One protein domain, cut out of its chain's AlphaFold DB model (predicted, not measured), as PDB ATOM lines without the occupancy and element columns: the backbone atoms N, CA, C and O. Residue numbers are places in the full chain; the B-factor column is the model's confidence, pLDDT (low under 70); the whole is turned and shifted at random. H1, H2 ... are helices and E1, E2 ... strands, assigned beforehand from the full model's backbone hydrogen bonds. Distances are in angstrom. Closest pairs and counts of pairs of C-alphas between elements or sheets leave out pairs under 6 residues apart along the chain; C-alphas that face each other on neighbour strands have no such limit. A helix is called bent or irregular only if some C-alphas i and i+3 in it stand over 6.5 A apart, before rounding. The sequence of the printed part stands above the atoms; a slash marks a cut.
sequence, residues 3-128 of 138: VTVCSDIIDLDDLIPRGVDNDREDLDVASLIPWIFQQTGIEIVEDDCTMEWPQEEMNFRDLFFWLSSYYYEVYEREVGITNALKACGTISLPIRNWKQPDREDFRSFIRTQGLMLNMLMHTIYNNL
ATOM      1  N   VAL A   3     491.623 291.011 413.588       59.88
ATOM      2  CA  VAL A   3     492.137 292.204 412.910       59.88
ATOM      3  C   VAL A   3     492.702 293.119 413.986       59.88
ATOM      4  O   VAL A   3     492.068 293.328 415.020       59.88
ATOM      5  N   THR A   4     493.899 293.639 413.740       66.62
ATOM      6  CA  THR A   4     494.521 294.660 414.581       66.62
ATOM      7  C   THR A   4     494.216 296.017 413.963       66.62
ATOM      8  O   THR A   4     494.534 296.234 412.795       66.62
ATOM      9  N   VAL A   5     493.586 296.909 414.727       64.12
ATOM     10  CA  VAL A   5     493.378 298.307 414.336       64.12
ATOM     11  C   VAL A   5     494.403 299.144 415.089       64.12
ATOM     12  O   VAL A   5     494.440 299.109 416.319       64.12
ATOM     13  N   CYS A   6     495.242 299.862 414.346       68.44
ATOM     14  CA  CYS A   6     496.134 300.875 414.895       68.44
ATOM     15  C   CYS A   6     495.432 302.229 414.774       68.44
ATOM     16  O   CYS A   6     494.923 302.553 413.702       68.44
ATOM     17  N   SER A   7     495.388 302.992 415.861       68.75
ATOM     18  CA  SER A   7     494.800 304.329 415.897       68.75
ATOM     19  C   SER A   7     495.768 305.282 416.575       68.75
ATOM     20  O   SER A   7     496.237 304.980 417.672       68.75
ATOM     21  N   ASP A   8     496.006 306.428 415.953       73.31
ATOM     22  CA  ASP A   8     496.769 307.512 416.554       73.31
ATOM     23  C   ASP A   8     495.805 308.567 417.099       73.31
ATOM     24  O   ASP A   8     494.786 308.880 416.481       73.31
ATOM     25  N   ILE A   9     496.120 309.085 418.284       75.62
ATOM     26  CA  ILE A   9     495.420 310.234 418.854       75.62
ATOM     27  C   ILE A   9     496.120 311.465 418.292       75.62
ATOM     28  O   ILE A   9     497.291 311.695 418.594       75.62
ATOM     29  N   ILE A  10     495.411 312.213 417.458       75.81
ATOM     30  CA  ILE A  10     495.894 313.446 416.834       75.81
ATOM     31  C   ILE A  10     495.139 314.644 417.396       75.81
ATOM     32  O   ILE A  10     494.032 314.484 417.923       75.81
ATOM     33  N   ASP A  11     495.744 315.827 417.298       75.19
ATOM     34  CA  ASP A  11     495.052 317.069 417.620       75.19
ATOM     35  C   ASP A  11     493.895 317.293 416.629       75.19
ATOM     36  O   ASP A  11     493.941 316.854 415.475       75.19
ATOM     37  N   LEU A  12     492.833 317.956 417.083       72.38
ATOM     38  CA  LEU A  12     491.699 318.289 416.230       72.38
ATOM     39  C   LEU A  12     492.118 319.255 415.113       72.38
ATOM     40  O   LEU A  12     491.671 319.078 413.980       72.38
ATOM     41  N   ASP A  13     493.008 320.208 415.418       74.44
ATOM     42  CA  ASP A  13     493.552 321.167 414.446       74.44
ATOM     43  C   ASP A  13     494.376 320.456 413.345       74.44
ATOM     44  O   ASP A  13     494.446 320.935 412.212       74.44
ATOM     45  N   ASP A  14     494.957 319.283 413.639       78.06
ATOM     46  CA  ASP A  14     495.684 318.462 412.657       78.06
ATOM     47  C   ASP A  14     494.739 317.639 411.762       78.06
ATOM     48  O   ASP A  14     495.077 317.308 410.621       78.06
ATOM     49  N   LEU A  15     493.557 317.275 412.275       80.00
ATOM     50  CA  LEU A  15     492.559 316.488 411.545       80.00
ATOM     51  C   LEU A  15     491.691 317.358 410.631       80.00
ATOM     52  O   LEU A  15     491.341 316.933 409.527       80.00
ATOM     53  N   ILE A  16     491.315 318.546 411.103       76.50
ATOM     54  CA  ILE A  16     490.440 319.484 410.401       76.50
ATOM     55  C   ILE A  16     491.210 320.799 410.233       76.50
ATOM     56  O   ILE A  16     491.216 321.627 411.142       76.50
ATOM     57  N   PRO A  17     491.877 321.001 409.081       70.75
ATOM     58  CA  PRO A  17     492.599 322.235 408.811       70.75
ATOM     59  C   PRO A  17     491.636 323.425 408.797       70.75
ATOM     60  O   PRO A  17     490.565 323.339 408.193       70.75
ATOM     61  N   ARG A  18     492.044 324.543 409.402       70.38
ATOM     62  CA  ARG A  18     491.254 325.785 409.408       70.38
ATOM     63  C   ARG A  18     491.079 326.367 408.006       70.38
ATOM     64  O   ARG A  18     491.940 326.186 407.135       70.38
ATOM     65  N   GLY A  19     489.963 327.063 407.791       68.50
ATOM     66  CA  GLY A  19     489.655 327.724 406.529       68.50
ATOM     67  C   GLY A  19     490.648 328.836 406.168       68.50
ATOM     68  O   GLY A  19     491.376 329.372 406.997       68.50
ATOM     69  N   VAL A  20     490.681 329.210 404.885       67.69
ATOM     70  CA  VAL A  20     491.513 330.330 404.392       67.69
ATOM     71  C   VAL A  20     490.979 331.690 404.884       67.69
ATOM     72  O   VAL A  20     491.734 332.659 404.935       67.69
ATOM     73  N   ASP A  21     489.702 331.750 405.272       72.06
ATOM     74  CA  ASP A  21     489.001 332.934 405.782       72.06
ATOM     75  C   ASP A  21     488.607 332.724 407.254       72.06
ATOM     76  O   ASP A  21     487.463 332.405 407.577       72.06
ATOM     77  N   ASN A  22     489.602 332.839 408.141       74.00
ATOM     78  CA  ASN A  22     489.425 332.602 409.578       74.00
ATOM     79  C   ASN A  22     488.456 333.608 410.220       74.00
ATOM     80  O   ASN A  22     487.732 333.246 411.137       74.00
ATOM     81  N   ASP A  23     488.402 334.847 409.723       80.31
ATOM     82  CA  ASP A  23     487.554 335.889 410.312       80.31
ATOM     83  C   ASP A  23     486.064 335.579 410.093       80.31
ATOM     84  O   ASP A  23     485.245 335.764 410.994       80.31
ATOM     85  N   ARG A  24     485.701 335.079 408.904       80.12
ATOM     86  CA  ARG A  24     484.330 334.639 408.620       80.12
ATOM     87  C   ARG A  24     483.967 333.374 409.388       80.12
ATOM     88  O   ARG A  24     482.873 333.312 409.938       80.12
ATOM     89  N   GLU A  25     484.871 332.396 409.433       80.56
ATOM     90  CA  GLU A  25     484.663 331.163 410.198       80.56
ATOM     91  C   GLU A  25     484.424 331.475 411.684       80.56
ATOM     92  O   GLU A  25     483.467 330.971 412.265       80.56
ATOM     93  N   ASP A  26     485.209 332.376 412.276       83.94
ATOM     94  CA  ASP A  26     485.055 332.791 413.671       83.94
ATOM     95  C   ASP A  26     483.715 333.506 413.926       83.94
ATOM     96  O   ASP A  26     483.075 333.281 414.958       83.94
ATOM     97  N   LEU A  27     483.258 334.347 412.990       84.12
ATOM     98  CA  LEU A  27     481.950 335.011 413.067       84.12
ATOM     99  C   LEU A  27     480.790 334.016 412.949       84.12
ATOM    100  O   LEU A  27     479.853 334.072 413.750       84.12
ATOM    101  N   ASP A  28     480.868 333.093 411.990       83.44
ATOM    102  CA  ASP A  28     479.890 332.021 411.811       83.44
ATOM    103  C   ASP A  28     479.838 331.148 413.075       83.44
ATOM    104  O   ASP A  28     478.762 330.922 413.629       83.44
ATOM    105  N   VAL A  29     480.991 330.737 413.612       83.94
ATOM    106  CA  VAL A  29     481.079 329.962 414.856       83.94
ATOM    107  C   VAL A  29     480.469 330.728 416.025       83.94
ATOM    108  O   VAL A  29     479.651 330.155 416.740       83.94
ATOM    109  N   ALA A  30     480.797 332.011 416.204       84.81
ATOM    110  CA  ALA A  30     480.229 332.836 417.269       84.81
ATOM    111  C   ALA A  30     478.700 332.953 417.163       84.81
ATOM    112  O   ALA A  30     478.010 332.869 418.180       84.81
ATOM    113  N   SER A  31     478.165 333.087 415.944       83.44
ATOM    114  CA  SER A  31     476.717 333.133 415.697       83.44
ATOM    115  C   SER A  31     476.017 331.798 415.976       83.44
ATOM    116  O   SER A  31     474.842 331.768 416.343       83.44
ATOM    117  N   LEU A  32     476.744 330.685 415.835       87.25
ATOM    118  CA  LEU A  32     476.233 329.345 416.078       87.25
ATOM    119  C   LEU A  32     476.295 328.932 417.545       87.25
ATOM    120  O   LEU A  32     475.732 327.886 417.853       87.25
ATOM    121  N   ILE A  33     476.933 329.701 418.439       86.00
ATOM    122  CA  ILE A  33     476.981 329.389 419.875       86.00
ATOM    123  C   ILE A  33     475.560 329.493 420.448       86.00
ATOM    124  O   ILE A  33     475.049 330.608 420.593       86.00
ATOM    125  N   PRO A  34     474.927 328.369 420.840       84.00
ATOM    126  CA  PRO A  34     473.587 328.400 421.415       84.00
ATOM    127  C   PRO A  34     473.520 329.280 422.668       84.00
ATOM    128  O   PRO A  34     474.410 329.219 423.519       84.00
ATOM    129  N   TRP A  35     472.419 330.024 422.820       83.75
ATOM    130  CA  TRP A  35     472.171 330.928 423.952       83.75
ATOM    131  C   TRP A  35     472.473 330.300 425.320       83.75
ATOM    132  O   TRP A  35     473.068 330.945 426.183       83.75
ATOM    133  N   ILE A  36     472.121 329.024 425.502       77.75
ATOM    134  CA  ILE A  36     472.314 328.302 426.765       77.75
ATOM    135  C   ILE A  36     473.786 328.256 427.210       77.75
ATOM    136  O   ILE A  36     474.062 328.302 428.402       77.75
ATOM    137  N   PHE A  37     474.747 328.240 426.280       78.06
ATOM    138  CA  PHE A  37     476.177 328.244 426.613       78.06
ATOM    139  C   PHE A  37     476.739 329.639 426.889       78.06
ATOM    140  O   PHE A  37     477.818 329.765 427.463       78.06
ATOM    141  N   GLN A  38     476.020 330.688 426.495       76.44
ATOM    142  CA  GLN A  38     476.387 332.068 426.806       76.44
ATOM    143  C   GLN A  38     475.986 332.447 428.240       76.44
ATOM    144  O   GLN A  38     476.463 333.447 428.779       76.44
ATOM    145  N   GLN A  39     475.135 331.639 428.880       70.81
ATOM    146  CA  GLN A  39     474.763 331.815 430.276       70.81
ATOM    147  C   GLN A  39     475.933 331.406 431.178       70.81
ATOM    148  O   GLN A  39     476.253 330.230 431.353       70.81
ATOM    149  N   THR A  40     476.597 332.396 431.770       55.09
ATOM    150  CA  THR A  40     477.652 332.170 432.761       55.09
ATOM    151  C   THR A  40     477.093 331.410 433.967       55.09
ATOM    152  O   THR A  40     476.302 331.974 434.720       55.09
ATOM    153  N   GLY A  41     477.538 330.167 434.187       57.19
ATOM    154  CA  GLY A  41     477.322 329.440 435.448       57.19
ATOM    155  C   GLY A  41     476.423 328.199 435.409       57.19
ATOM    156  O   GLY A  41     476.075 327.700 436.476       57.19
ATOM    157  N   ILE A  42     476.055 327.671 434.239       55.22
ATOM    158  CA  ILE A  42     475.266 326.432 434.167       55.22
ATOM    159  C   ILE A  42     476.191 325.221 434.351       55.22
ATOM    160  O   ILE A  42     476.761 324.698 433.398       55.22
ATOM    161  N   GLU A  43     476.378 324.799 435.604       54.62
ATOM    162  CA  GLU A  43     477.194 323.625 435.950       54.62
ATOM    163  C   GLU A  43     476.472 322.309 435.600       54.62
ATOM    164  O   GLU A  43     477.117 321.303 435.320       54.62
ATOM    165  N   ILE A  44     475.136 322.325 435.536       53.41
ATOM    166  CA  ILE A  44     474.290 321.232 435.048       53.41
ATOM    167  C   ILE A  44     473.040 321.883 434.459       53.41
ATOM    168  O   ILE A  44     472.337 322.617 435.148       53.41
ATOM    169  N   VAL A  45     472.789 321.657 433.174       54.19
ATOM    170  CA  VAL A  45     471.558 322.086 432.509       54.19
ATOM    171  C   VAL A  45     470.401 321.339 433.185       54.19
ATOM    172  O   VAL A  45     470.261 320.132 432.991       54.19
ATOM    173  N   GLU A  46     469.634 322.018 434.047       56.84
ATOM    174  CA  GLU A  46     468.433 321.439 434.659       56.84
ATOM    175  C   GLU A  46     467.433 321.027 433.570       56.84
ATOM    176  O   GLU A  46     467.391 321.605 432.481       56.84
ATOM    177  N   ASP A  47     466.629 320.012 433.875       57.06
ATOM    178  CA  ASP A  47     465.712 319.341 432.944       57.06
ATOM    179  C   ASP A  47     464.770 320.312 432.195       57.06
ATOM    180  O   ASP A  47     464.440 320.122 431.025       57.06
ATOM    181  N   ASP A  48     464.435 321.433 432.842       63.03
ATOM    182  CA  ASP A  48     463.540 322.477 432.336       63.03
ATOM    183  C   ASP A  48     464.258 323.674 431.678       63.03
ATOM    184  O   ASP A  48     463.628 324.688 431.381       63.03
ATOM    185  N   CYS A  49     465.553 323.583 431.363       65.31
ATOM    186  CA  CYS A  49     466.316 324.681 430.737       65.31
ATOM    187  C   CYS A  49     465.709 325.233 429.429       65.31
ATOM    188  O   CYS A  49     465.971 326.370 429.037       65.31
ATOM    189  N   THR A  50     464.885 324.438 428.738       71.38
ATOM    190  CA  THR A  50     464.202 324.838 427.497       71.38
ATOM    191  C   THR A  50     462.915 325.633 427.729       71.38
ATOM    192  O   THR A  50     462.375 326.211 426.775       71.38
ATOM    193  N   MET A  51     462.428 325.690 428.975       72.62
ATOM    194  CA  MET A  51     461.268 326.485 429.390       72.62
ATOM    195  C   MET A  51     461.610 327.965 429.549       72.62
ATOM    196  O   MET A  51     460.779 328.819 429.250       72.62
ATOM    197  N   GLU A  52     462.838 328.268 429.968       76.56
ATOM    198  CA  GLU A  52     463.342 329.639 430.135       76.56
ATOM    199  C   GLU A  52     463.970 330.202 428.850       76.56
ATOM    200  O   GLU A  52     464.557 331.283 428.850       76.56
ATOM    201  N   TRP A  53     463.842 329.474 427.739       82.12
ATOM    202  CA  TRP A  53     464.471 329.834 426.479       82.12
ATOM    203  C   TRP A  53     463.887 331.150 425.912       82.12
ATOM    204  O   TRP A  53     462.662 331.243 425.755       82.12
ATOM    205  N   PRO A  54     464.718 332.155 425.561       83.69
ATOM    206  CA  PRO A  54     464.237 333.438 425.050       83.69
ATOM    207  C   PRO A  54     463.493 333.282 423.726       83.69
ATOM    208  O   PRO A  54     463.863 332.462 422.884       83.69
ATOM    209  N   GLN A  55     462.477 334.113 423.487       81.81
ATOM    210  CA  GLN A  55     461.717 334.033 422.238       81.81
ATOM    211  C   GLN A  55     462.518 334.505 421.022       81.81
ATOM    212  O   GLN A  55     462.240 334.102 419.895       81.81
ATOM    213  N   GLU A  56     463.509 335.355 421.258       80.75
ATOM    214  CA  GLU A  56     464.383 335.936 420.251       80.75
ATOM    215  C   GLU A  56     465.485 334.959 419.813       80.75
ATOM    216  O   GLU A  56     466.004 335.084 418.709       80.75
ATOM    217  N   GLU A  57     465.790 333.952 420.636       78.75
ATOM    218  CA  GLU A  57     466.943 333.060 420.471       78.75
ATOM    219  C   GLU A  57     466.539 331.625 420.115       78.75
ATOM    220  O   GLU A  57     467.201 330.678 420.509       78.75
ATOM    221  N   MET A  58     465.456 331.405 419.365       82.19
ATOM    222  CA  MET A  58     464.871 330.062 419.137       82.19
ATOM    223  C   MET A  58     465.792 329.027 418.456       82.19
ATOM    224  O   MET A  58     465.435 327.848 418.366       82.19
ATOM    225  N   ASN A  59     466.962 329.436 417.970       85.00
ATOM    226  CA  ASN A  59     467.958 328.538 417.401       85.00
ATOM    227  C   ASN A  59     468.391 327.476 418.418       85.00
ATOM    228  O   ASN A  59     468.635 327.764 419.582       85.00
ATOM    229  N   PHE A  60     468.493 326.225 417.966       85.94
ATOM    230  CA  PHE A  60     468.873 325.057 418.772       85.94
ATOM    231  C   PHE A  60     467.928 324.686 419.929       85.94
ATOM    232  O   PHE A  60     468.095 323.603 420.481       85.94
ATOM    233  N   ARG A  61     466.899 325.480 420.261       85.00
ATOM    234  CA  ARG A  61     465.947 325.169 421.345       85.00
ATOM    235  C   ARG A  61     465.358 323.764 421.223       85.00
ATOM    236  O   ARG A  61     465.392 322.990 422.176       85.00
ATOM    237  N   ASP A  62     464.862 323.422 420.034       83.38
ATOM    238  CA  ASP A  62     464.276 322.105 419.773       83.38
ATOM    239  C   ASP A  62     465.316 320.990 419.938       83.38
ATOM    240  O   ASP A  62     465.020 319.952 420.524       83.38
ATOM    241  N   LEU A  63     466.554 321.212 419.482       86.62
ATOM    242  CA  LEU A  63     467.646 320.255 419.667       86.62
ATOM    243  C   LEU A  63     467.886 319.986 421.156       86.62
ATOM    244  O   LEU A  63     467.971 318.826 421.545       86.62
ATOM    245  N   PHE A  64     467.955 321.033 421.982       81.94
ATOM    246  CA  PHE A  64     468.148 320.892 423.428       81.94
ATOM    247  C   PHE A  64     466.959 320.224 424.124       81.94
ATOM    248  O   PHE A  64     467.167 319.437 425.044       81.94
ATOM    249  N   PHE A  65     465.734 320.447 423.642       80.94
ATOM    250  CA  PHE A  65     464.537 319.761 424.140       80.94
ATOM    251  C   PHE A  65     464.589 318.246 423.879       80.94
ATOM    252  O   PHE A  65     464.259 317.429 424.742       80.94
ATOM    253  N   TRP A  66     465.042 317.841 422.689       79.62
ATOM    254  CA  TRP A  66     465.242 316.423 422.380       79.62
ATOM    255  C   TRP A  66     466.461 315.836 423.093       79.62
ATOM    256  O   TRP A  66     466.432 314.665 423.468       79.62
ATOM    257  N   LEU A  67     467.509 316.637 423.307       79.69
ATOM    258  CA  LEU A  67     468.726 316.211 423.989       79.69
ATOM    259  C   LEU A  67     468.476 315.897 425.467       79.69
ATOM    260  O   LEU A  67     468.980 314.882 425.943       79.69
ATOM    261  N   SER A  68     467.680 316.705 426.177       74.56
ATOM    262  CA  SER A  68     467.315 316.414 427.571       74.56
ATOM    263  C   SER A  68     466.538 315.099 427.665       74.56
ATOM    264  O   SER A  68     466.916 314.203 428.418       74.56
ATOM    265  N   SER A  69     465.541 314.914 426.796       71.94
ATOM    266  CA  SER A  69     464.775 313.663 426.691       71.94
ATOM    267  C   SER A  69     465.670 312.454 426.380       71.94
ATOM    268  O   SER A  69     465.516 311.385 426.969       71.94
ATOM    269  N   TYR A  70     466.635 312.620 425.471       73.06
ATOM    270  CA  TYR A  70     467.614 311.591 425.122       73.06
ATOM    271  C   TYR A  70     468.536 311.248 426.297       73.06
ATOM    272  O   TYR A  70     468.812 310.073 426.535       73.06
ATOM    273  N   TYR A  71     468.991 312.251 427.052       69.38
ATOM    274  CA  TYR A  71     469.853 312.046 428.211       69.38
ATOM    275  C   TYR A  71     469.189 311.140 429.250       69.38
ATOM    276  O   TYR A  71     469.843 310.231 429.751       69.38
ATOM    277  N   TYR A  72     467.882 311.277 429.493       65.44
ATOM    278  CA  TYR A  72     467.142 310.362 430.371       65.44
ATOM    279  C   TYR A  72     467.172 308.901 429.910       65.44
ATOM    280  O   TYR A  72     467.307 308.001 430.737       65.44
ATOM    281  N   GLU A  73     467.088 308.644 428.603       64.75
ATOM    282  CA  GLU A  73     467.180 307.283 428.055       64.75
ATOM    283  C   GLU A  73     468.611 306.706 428.134       64.75
ATOM    284  O   GLU A  73     468.795 305.483 428.127       64.75
ATOM    285  N   VAL A  74     469.627 307.574 428.210       65.94
ATOM    286  CA  VAL A  74     471.057 307.214 428.224       65.94
ATOM    287  C   VAL A  74     471.665 307.192 429.621       65.94
ATOM    288  O   VAL A  74     472.636 306.469 429.830       65.94
ATOM    289  N   TYR A  75     471.115 307.927 430.587       58.38
ATOM    290  CA  TYR A  75     471.710 308.103 431.914       58.38
ATOM    291  C   TYR A  75     471.850 306.783 432.690       58.38
ATOM    292  O   TYR A  75     472.797 306.603 433.449       58.38
ATOM    293  N   GLU A  76     470.985 305.797 432.434       52.78
ATOM    294  CA  GLU A  76     471.146 304.437 432.977       52.78
ATOM    295  C   GLU A  76     472.244 303.605 432.279       52.78
ATOM    296  O   GLU A  76     472.522 302.472 432.678       52.78
ATOM    297  N   ARG A  77     472.863 304.126 431.213       54.25
ATOM    298  CA  ARG A  77     473.577 303.333 430.203       54.25
ATOM    299  C   ARG A  77     475.012 303.797 429.913       54.25
ATOM    300  O   ARG A  77     475.777 303.002 429.365       54.25
ATOM    301  N   GLU A  78     475.421 305.012 430.286       52.34
ATOM    302  CA  GLU A  78     476.769 305.519 429.983       52.34
ATOM    303  C   GLU A  78     477.804 305.318 431.104       52.34
ATOM    304  O   GLU A  78     477.809 305.971 432.144       52.34
ATOM    305  N   VAL A  79     478.774 304.449 430.816       50.03
ATOM    306  CA  VAL A  79     480.144 304.536 431.330       50.03
ATOM    307  C   VAL A  79     480.911 305.379 430.306       50.03
ATOM    308  O   VAL A  79     481.060 304.944 429.168       50.03
ATOM    309  N   GLY A  80     481.345 306.585 430.680       52.25
ATOM    310  CA  GLY A  80     481.875 307.597 429.753       52.25
ATOM    311  C   GLY A  80     482.968 307.136 428.769       52.25
ATOM    312  O   GLY A  80     483.706 306.173 428.998       52.25
ATOM    313  N   ILE A  81     483.102 307.896 427.671       53.12
ATOM    314  CA  ILE A  81     484.024 307.656 426.536       53.12
ATOM    315  C   ILE A  81     485.498 307.584 426.977       53.12
ATOM    316  O   ILE A  81     486.326 306.960 426.314       53.12
ATOM    317  N   THR A  82     485.834 308.142 428.139       54.16
ATOM    318  CA  THR A  82     487.161 308.054 428.766       54.16
ATOM    319  C   THR A  82     487.665 306.619 428.930       54.16
ATOM    320  O   THR A  82     488.866 306.388 428.819       54.16
ATOM    321  N   ASN A  83     486.778 305.635 429.103       53.91
ATOM    322  CA  ASN A  83     487.167 304.222 429.171       53.91
ATOM    323  C   ASN A  83     487.350 303.558 427.790       53.91
ATOM    324  O   ASN A  83     487.929 302.473 427.706       53.91
ATOM    325  N   ALA A  84     486.872 304.189 426.713       54.72
ATOM    326  CA  ALA A  84     486.946 303.685 425.339       54.72
ATOM    327  C   ALA A  84     488.201 304.157 424.579       54.72
ATOM    328  O   ALA A  84     488.595 303.527 423.597       54.72
ATOM    329  N   LEU A  85     488.862 305.225 425.039       53.59
ATOM    330  CA  LEU A  85     490.080 305.766 424.431       53.59
ATOM    331  C   LEU A  85     491.306 304.901 424.779       53.59
ATOM    332  O   LEU A  85     492.121 305.239 425.634       53.59
ATOM    333  N   LYS A  86     491.455 303.756 424.109       59.12
ATOM    334  CA  LYS A  86     492.718 303.004 424.063       59.12
ATOM    335  C   LYS A  86     493.364 303.183 422.695       59.12
ATOM    336  O   LYS A  86     492.767 302.812 421.694       59.12
ATOM    337  N   ALA A  87     494.619 303.642 422.674       57.22
ATOM    338  CA  ALA A  87     495.414 303.816 421.451       57.22
ATOM    339  C   ALA A  87     495.624 302.511 420.645       57.22
ATOM    340  O   ALA A  87     495.925 302.545 419.457       57.22
ATOM    341  N   CYS A  88     495.459 301.345 421.277       55.84
ATOM    342  CA  CYS A  88     495.469 300.051 420.599       55.84
ATOM    343  C   CYS A  88     494.544 299.052 421.300       55.84
ATOM    344  O   CYS A  88     494.594 298.880 422.522       55.84
ATOM    345  N   GLY A  89     493.735 298.347 420.509       62.66
ATOM    346  CA  GLY A  89     492.831 297.301 420.976       62.66
ATOM    347  C   GLY A  89     492.756 296.153 419.976       62.66
ATOM    348  O   GLY A  89     492.622 296.360 418.774       62.66
ATOM    349  N   THR A  90     492.840 294.916 420.468       59.97
ATOM    350  CA  THR A  90     492.547 293.736 419.644       59.97
ATOM    351  C   THR A  90     491.046 293.490 419.679       59.97
ATOM    352  O   THR A  90     490.508 293.148 420.732       59.97
ATOM    353  N   ILE A  91     490.370 293.657 418.542       58.97
ATOM    354  CA  ILE A  91     488.944 293.346 418.416       58.97
ATOM    355  C   ILE A  91     488.762 291.946 417.823       58.97
ATOM    356  O   ILE A  91     489.374 291.572 416.819       58.97
ATOM    357  N   SER A  92     487.899 291.143 418.441       59.41
ATOM    358  CA  SER A  92     487.423 289.903 417.835       59.41
ATOM    359  C   SER A  92     486.259 290.240 416.912       59.41
ATOM    360  O   SER A  92     485.195 290.630 417.389       59.41
ATOM    361  N   LEU A  93     486.444 290.088 415.602       55.84
ATOM    362  CA  LEU A  93     485.344 290.268 414.659       55.84
ATOM    363  C   LEU A  93     484.375 289.084 414.799       55.84
ATOM    364  O   LEU A  93     484.781 287.944 414.533       55.84
ATOM    365  N   PRO A  94     483.114 289.307 415.214       54.06
ATOM    366  CA  PRO A  94     482.149 288.228 415.276       54.06
ATOM    367  C   PRO A  94     481.904 287.700 413.862       54.06
ATOM    368  O   PRO A  94     481.612 288.445 412.925       54.06
ATOM    369  N   ILE A  95     482.013 286.382 413.704       57.50
ATOM    370  CA  ILE A  95     481.624 285.687 412.478       57.50
ATOM    371  C   ILE A  95     480.093 285.635 412.472       57.50
ATOM    372  O   ILE A  95     479.534 284.601 412.822       57.50
ATOM    373  N   ARG A  96     479.410 286.750 412.174       51.81
ATOM    374  CA  ARG A  96     478.038 286.784 411.626       51.81
ATOM    375  C   ARG A  96     477.492 288.208 411.478       51.81
ATOM    376  O   ARG A  96     477.332 288.934 412.445       51.81
ATOM    377  N   ASN A  97     477.174 288.509 410.219       53.97
ATOM    378  CA  ASN A  97     475.942 289.076 409.663       53.97
ATOM    379  C   ASN A  97     475.290 290.231 410.439       53.97
ATOM    380  O   ASN A  97     474.844 290.058 411.564       53.97
ATOM    381  N   TRP A  98     475.086 291.354 409.745       54.53
ATOM    382  CA  TRP A  98     474.460 292.615 410.183       54.53
ATOM    383  C   TRP A  98     473.006 292.518 410.722       54.53
ATOM    384  O   TRP A  98     472.318 293.527 410.848       54.53
ATOM    385  N   LYS A  99     472.512 291.319 411.045       54.28
ATOM    386  CA  LYS A  99     471.244 291.073 411.737       54.28
ATOM    387  C   LYS A  99     471.527 290.748 413.207       54.28
ATOM    388  O   LYS A  99     471.582 289.580 413.579       54.28
ATOM    389  N   GLN A 100     471.719 291.780 414.025       55.50
ATOM    390  CA  GLN A 100     471.637 291.641 415.481       55.50
ATOM    391  C   GLN A 100     470.156 291.663 415.891       55.50
ATOM    392  O   GLN A 100     469.480 292.630 415.544       55.50
ATOM    393  N   PRO A 101     469.637 290.631 416.581       54.78
ATOM    394  CA  PRO A 101     468.249 290.611 417.054       54.78
ATOM    395  C   PRO A 101     467.943 291.778 418.005       54.78
ATOM    396  O   PRO A 101     466.855 292.337 417.940       54.78
ATOM    397  N   ASP A 102     468.939 292.235 418.764       57.78
ATOM    398  CA  ASP A 102     468.777 293.303 419.758       57.78
ATOM    399  C   ASP A 102     468.697 294.709 419.130       57.78
ATOM    400  O   ASP A 102     468.371 295.673 419.809       57.78
ATOM    401  N   ARG A 103     468.954 294.872 417.816       58.38
ATOM    402  CA  ARG A 103     468.838 296.186 417.138       58.38
ATOM    403  C   ARG A 103     467.417 296.744 417.157       58.38
ATOM    404  O   ARG A 103     467.258 297.956 417.034       58.38
ATOM    405  N   GLU A 104     466.412 295.880 417.260       62.28
ATOM    406  CA  GLU A 104     465.009 296.291 417.319       62.28
ATOM    407  C   GLU A 104     464.732 297.089 418.603       62.28
ATOM    408  O   GLU A 104     464.087 298.136 418.535       62.28
ATOM    409  N   ASP A 105     465.338 296.684 419.725       63.03
ATOM    410  CA  ASP A 105     465.262 297.388 421.012       63.03
ATOM    411  C   ASP A 105     465.941 298.767 420.948       63.03
ATOM    412  O   ASP A 105     465.528 299.715 421.613       63.03
ATOM    413  N   PHE A 106     466.941 298.917 420.073       64.69
ATOM    414  CA  PHE A 106     467.646 300.180 419.824       64.69
ATOM    415  C   PHE A 106     467.053 301.012 418.686       64.69
ATOM    416  O   PHE A 106     467.564 302.090 418.382       64.69
ATOM    417  N   ARG A 107     465.982 300.554 418.027       70.38
ATOM    418  CA  ARG A 107     465.422 301.244 416.856       70.38
ATOM    419  C   ARG A 107     464.925 302.645 417.210       70.38
ATOM    420  O   ARG A 107     465.176 303.581 416.452       70.38
ATOM    421  N   SER A 108     464.226 302.784 418.339       69.56
ATOM    422  CA  SER A 108     463.734 304.085 418.819       69.56
ATOM    423  C   SER A 108     464.898 305.032 419.091       69.56
ATOM    424  O   SER A 108     464.943 306.132 418.550       69.56
ATOM    425  N   PHE A 109     465.888 304.534 419.826       69.81
ATOM    426  CA  PHE A 109     467.093 305.253 420.205       69.81
ATOM    427  C   PHE A 109     467.896 305.760 418.995       69.81
ATOM    428  O   PHE A 109     468.166 306.953 418.872       69.81
ATOM    429  N   ILE A 110     468.203 304.876 418.039       76.25
ATOM    430  CA  ILE A 110     468.915 305.225 416.797       76.25
ATOM    431  C   ILE A 110     468.115 306.244 415.977       76.25
ATOM    432  O   ILE A 110     468.686 307.151 415.371       76.25
ATOM    433  N   ARG A 111     466.780 306.126 415.956       78.56
ATOM    434  CA  ARG A 111     465.916 307.096 415.275       78.56
ATOM    435  C   ARG A 111     465.998 308.475 415.935       78.56
ATOM    436  O   ARG A 111     466.108 309.458 415.207       78.56
ATOM    437  N   THR A 112     465.967 308.556 417.265       77.62
ATOM    438  CA  THR A 112     466.101 309.822 418.005       77.62
ATOM    439  C   THR A 112     467.456 310.474 417.734       77.62
ATOM    440  O   THR A 112     467.496 311.655 417.400       77.62
ATOM    441  N   GLN A 113     468.551 309.704 417.737       82.06
ATOM    442  CA  GLN A 113     469.876 310.208 417.343       82.06
ATOM    443  C   GLN A 113     469.885 310.786 415.923       82.06
ATOM    444  O   GLN A 113     470.404 311.878 415.701       82.06
ATOM    445  N   GLY A 114     469.280 310.082 414.962       84.00
ATOM    446  CA  GLY A 114     469.183 310.556 413.580       84.00
ATOM    447  C   GLY A 114     468.369 311.847 413.441       84.00
ATOM    448  O   GLY A 114     468.750 312.728 412.674       84.00
ATOM    449  N   LEU A 115     467.276 311.984 414.198       85.81
ATOM    450  CA  LEU A 115     466.468 313.205 414.223       85.81
ATOM    451  C   LEU A 115     467.236 314.383 414.828       85.81
ATOM    452  O   LEU A 115     467.232 315.458 414.234       85.81
ATOM    453  N   MET A 116     467.929 314.173 415.950       86.12
ATOM    454  CA  MET A 116     468.759 315.205 416.578       86.12
ATOM    455  C   MET A 116     469.889 315.658 415.650       86.12
ATOM    456  O   MET A 116     470.084 316.857 415.468       86.12
ATOM    457  N   LEU A 117     470.581 314.722 414.990       88.19
ATOM    458  CA  LEU A 117     471.607 315.053 413.999       88.19
ATOM    459  C   LEU A 117     471.023 315.864 412.837       88.19
ATOM    460  O   LEU A 117     471.608 316.858 412.418       88.19
ATOM    461  N   ASN A 118     469.858 315.461 412.328       87.50
ATOM    462  CA  ASN A 118     469.193 316.183 411.252       87.50
ATOM    463  C   ASN A 118     468.810 317.612 411.673       87.50
ATOM    464  O   ASN A 118     469.039 318.552 410.916       87.50
ATOM    465  N   MET A 119     468.266 317.788 412.883       88.00
ATOM    466  CA  MET A 119     467.956 319.109 413.440       88.00
ATOM    467  C   MET A 119     469.210 319.967 413.562       88.00
ATOM    468  O   MET A 119     469.215 321.085 413.061       88.00
ATOM    469  N   LEU A 120     470.287 319.428 414.141       89.50
ATOM    470  CA  LEU A 120     471.565 320.124 414.273       89.50
ATOM    471  C   LEU A 120     472.076 320.616 412.912       89.50
ATOM    472  O   LEU A 120     472.358 321.800 412.753       89.50
ATOM    473  N   MET A 121     472.129 319.729 411.915       89.69
ATOM    474  CA  MET A 121     472.603 320.072 410.571       89.69
ATOM    475  C   MET A 121     471.732 321.139 409.905       89.69
ATOM    476  O   MET A 121     472.260 322.081 409.318       89.69
ATOM    477  N   HIS A 122     470.404 321.022 410.004       87.06
ATOM    478  CA  HIS A 122     469.490 322.019 409.449       87.06
ATOM    479  C   HIS A 122     469.613 323.374 410.146       87.06
ATOM    480  O   HIS A 122     469.604 324.402 409.468       87.06
ATOM    481  N   THR A 123     469.722 323.395 411.474       88.44
ATOM    482  CA  THR A 123     469.890 324.635 412.234       88.44
ATOM    483  C   THR A 123     471.213 325.305 411.886       88.44
ATOM    484  O   THR A 123     471.198 326.495 411.595       88.44
ATOM    485  N   ILE A 124     472.323 324.561 411.817       88.50
ATOM    486  CA  ILE A 124     473.623 325.107 411.399       88.50
ATOM    487  C   ILE A 124     473.525 325.688 409.988       88.50
ATOM    488  O   ILE A 124     473.773 326.870 409.790       88.50
ATOM    489  N   TYR A 125     473.074 324.891 409.017       86.06
ATOM    490  CA  TYR A 125     472.973 325.318 407.619       86.06
ATOM    491  C   TYR A 125     472.136 326.593 407.437       86.06
ATOM    492  O   TYR A 125     472.434 327.421 406.582       86.06
ATOM    493  N   ASN A 126     471.069 326.752 408.223       84.25
ATOM    494  CA  ASN A 126     470.189 327.913 408.129       84.25
ATOM    495  C   ASN A 126     470.766 329.188 408.753       84.25
ATOM    496  O   ASN A 126     470.288 330.262 408.393       84.25
ATOM    497  N   ASN A 127     471.722 329.059 409.673       84.38
ATOM    498  CA  ASN A 127     472.313 330.175 410.410       84.38
ATOM    499  C   ASN A 127     473.710 330.569 409.903       84.38
ATOM    500  O   ASN A 127     474.198 331.621 410.288       84.38
ATOM    501  N   LEU A 128     474.324 329.768 409.025       85.31
ATOM    502  CA  LEU A 128     475.569 330.125 408.341       85.31
ATOM    503  C   LEU A 128     475.333 331.221 407.297       85.31
ATOM    504  O   LEU A 128     474.455 331.094 406.431       85.31
TER     505      LEU A 128
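This is residues 3 to 128 of the 138 residues of an uncharacterized protein of Aspergillus flavus (UniProt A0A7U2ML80). The model is a loose, open frame with an empty middle: the long helix H6, with H4 packed beside it, makes one side, and H2 meets the end of H6 at a corner. From the other end of H2, at residue 22, thin chain with the short H1 runs back to the small strand pair E1 and E2, whose centres are the farthest of the elements from the mean of the C-alphas, at 26.2 A and 25.2 A. The printed part has 126 residues, in the order E1 H1 H2 H3 H4 E2 H5 H6, mostly helix, with one antiparallel sheet, E1 - E2. It is loose, with a radius of gyration of the C-alphas of 19.0 A and spans of 53 by 39 by 28 A.

E1, residues 3 to 6, begins at C-alpha 3 (492.137, 292.204, 412.910). H1 is residues 12 to 15, H2 residues 22 to 32, 15.1 A long, and H3 residues 35 to 38. H4, residues 61 to 74, is 19.9 A long and begins at C-alpha 61 (465.947, 325.169, 421.345). E2 is residues 88 to 92, 13.2 A long. H5, residues 101 to 104, is irregular, but only just: C-alphas 101 and 104 are 6.54 A apart. H6, residues 107 to 127, is 30.4 A long and ends at C-alpha 127 (472.313, 330.175, 410.410).

E1 and E2 are antiparallel at 161 degrees; C-alphas 4 and 90 face each other at 5.5 A, with no backbone N and O within hydrogen-bond range across the pair. H2 touches H6 at residues 124 to 127 alone, at a steep tilt of 55 degrees; the closest C-alphas, of Leu 32 and Ile 124, are 6.8 A apart. H4 touches H6 at residues 112 to 120 alone, at a shallow tilt of 25 degrees, opposite ways; the closest C-alphas, of Leu 63 and Met 116, are 6.0 A apart. H1 and H3 touch no helix, and H5 and H6 meet only through their link. Every O i to N i+4 pair is within hydrogen-bond range in H2 and H6, and 9 of 10 in H4; H1, H3 and H5 are too short for such a pair.

The C-alphas of Glu 56 and Ile 95 are the two farthest apart, 53.7 A. The printed part has no cut. The links H3 to H4 and H4 to E2 are long. Mean pLDDT of the printed part is 71.1, with residues 40 to 49 and 71 to 106 among those under 70.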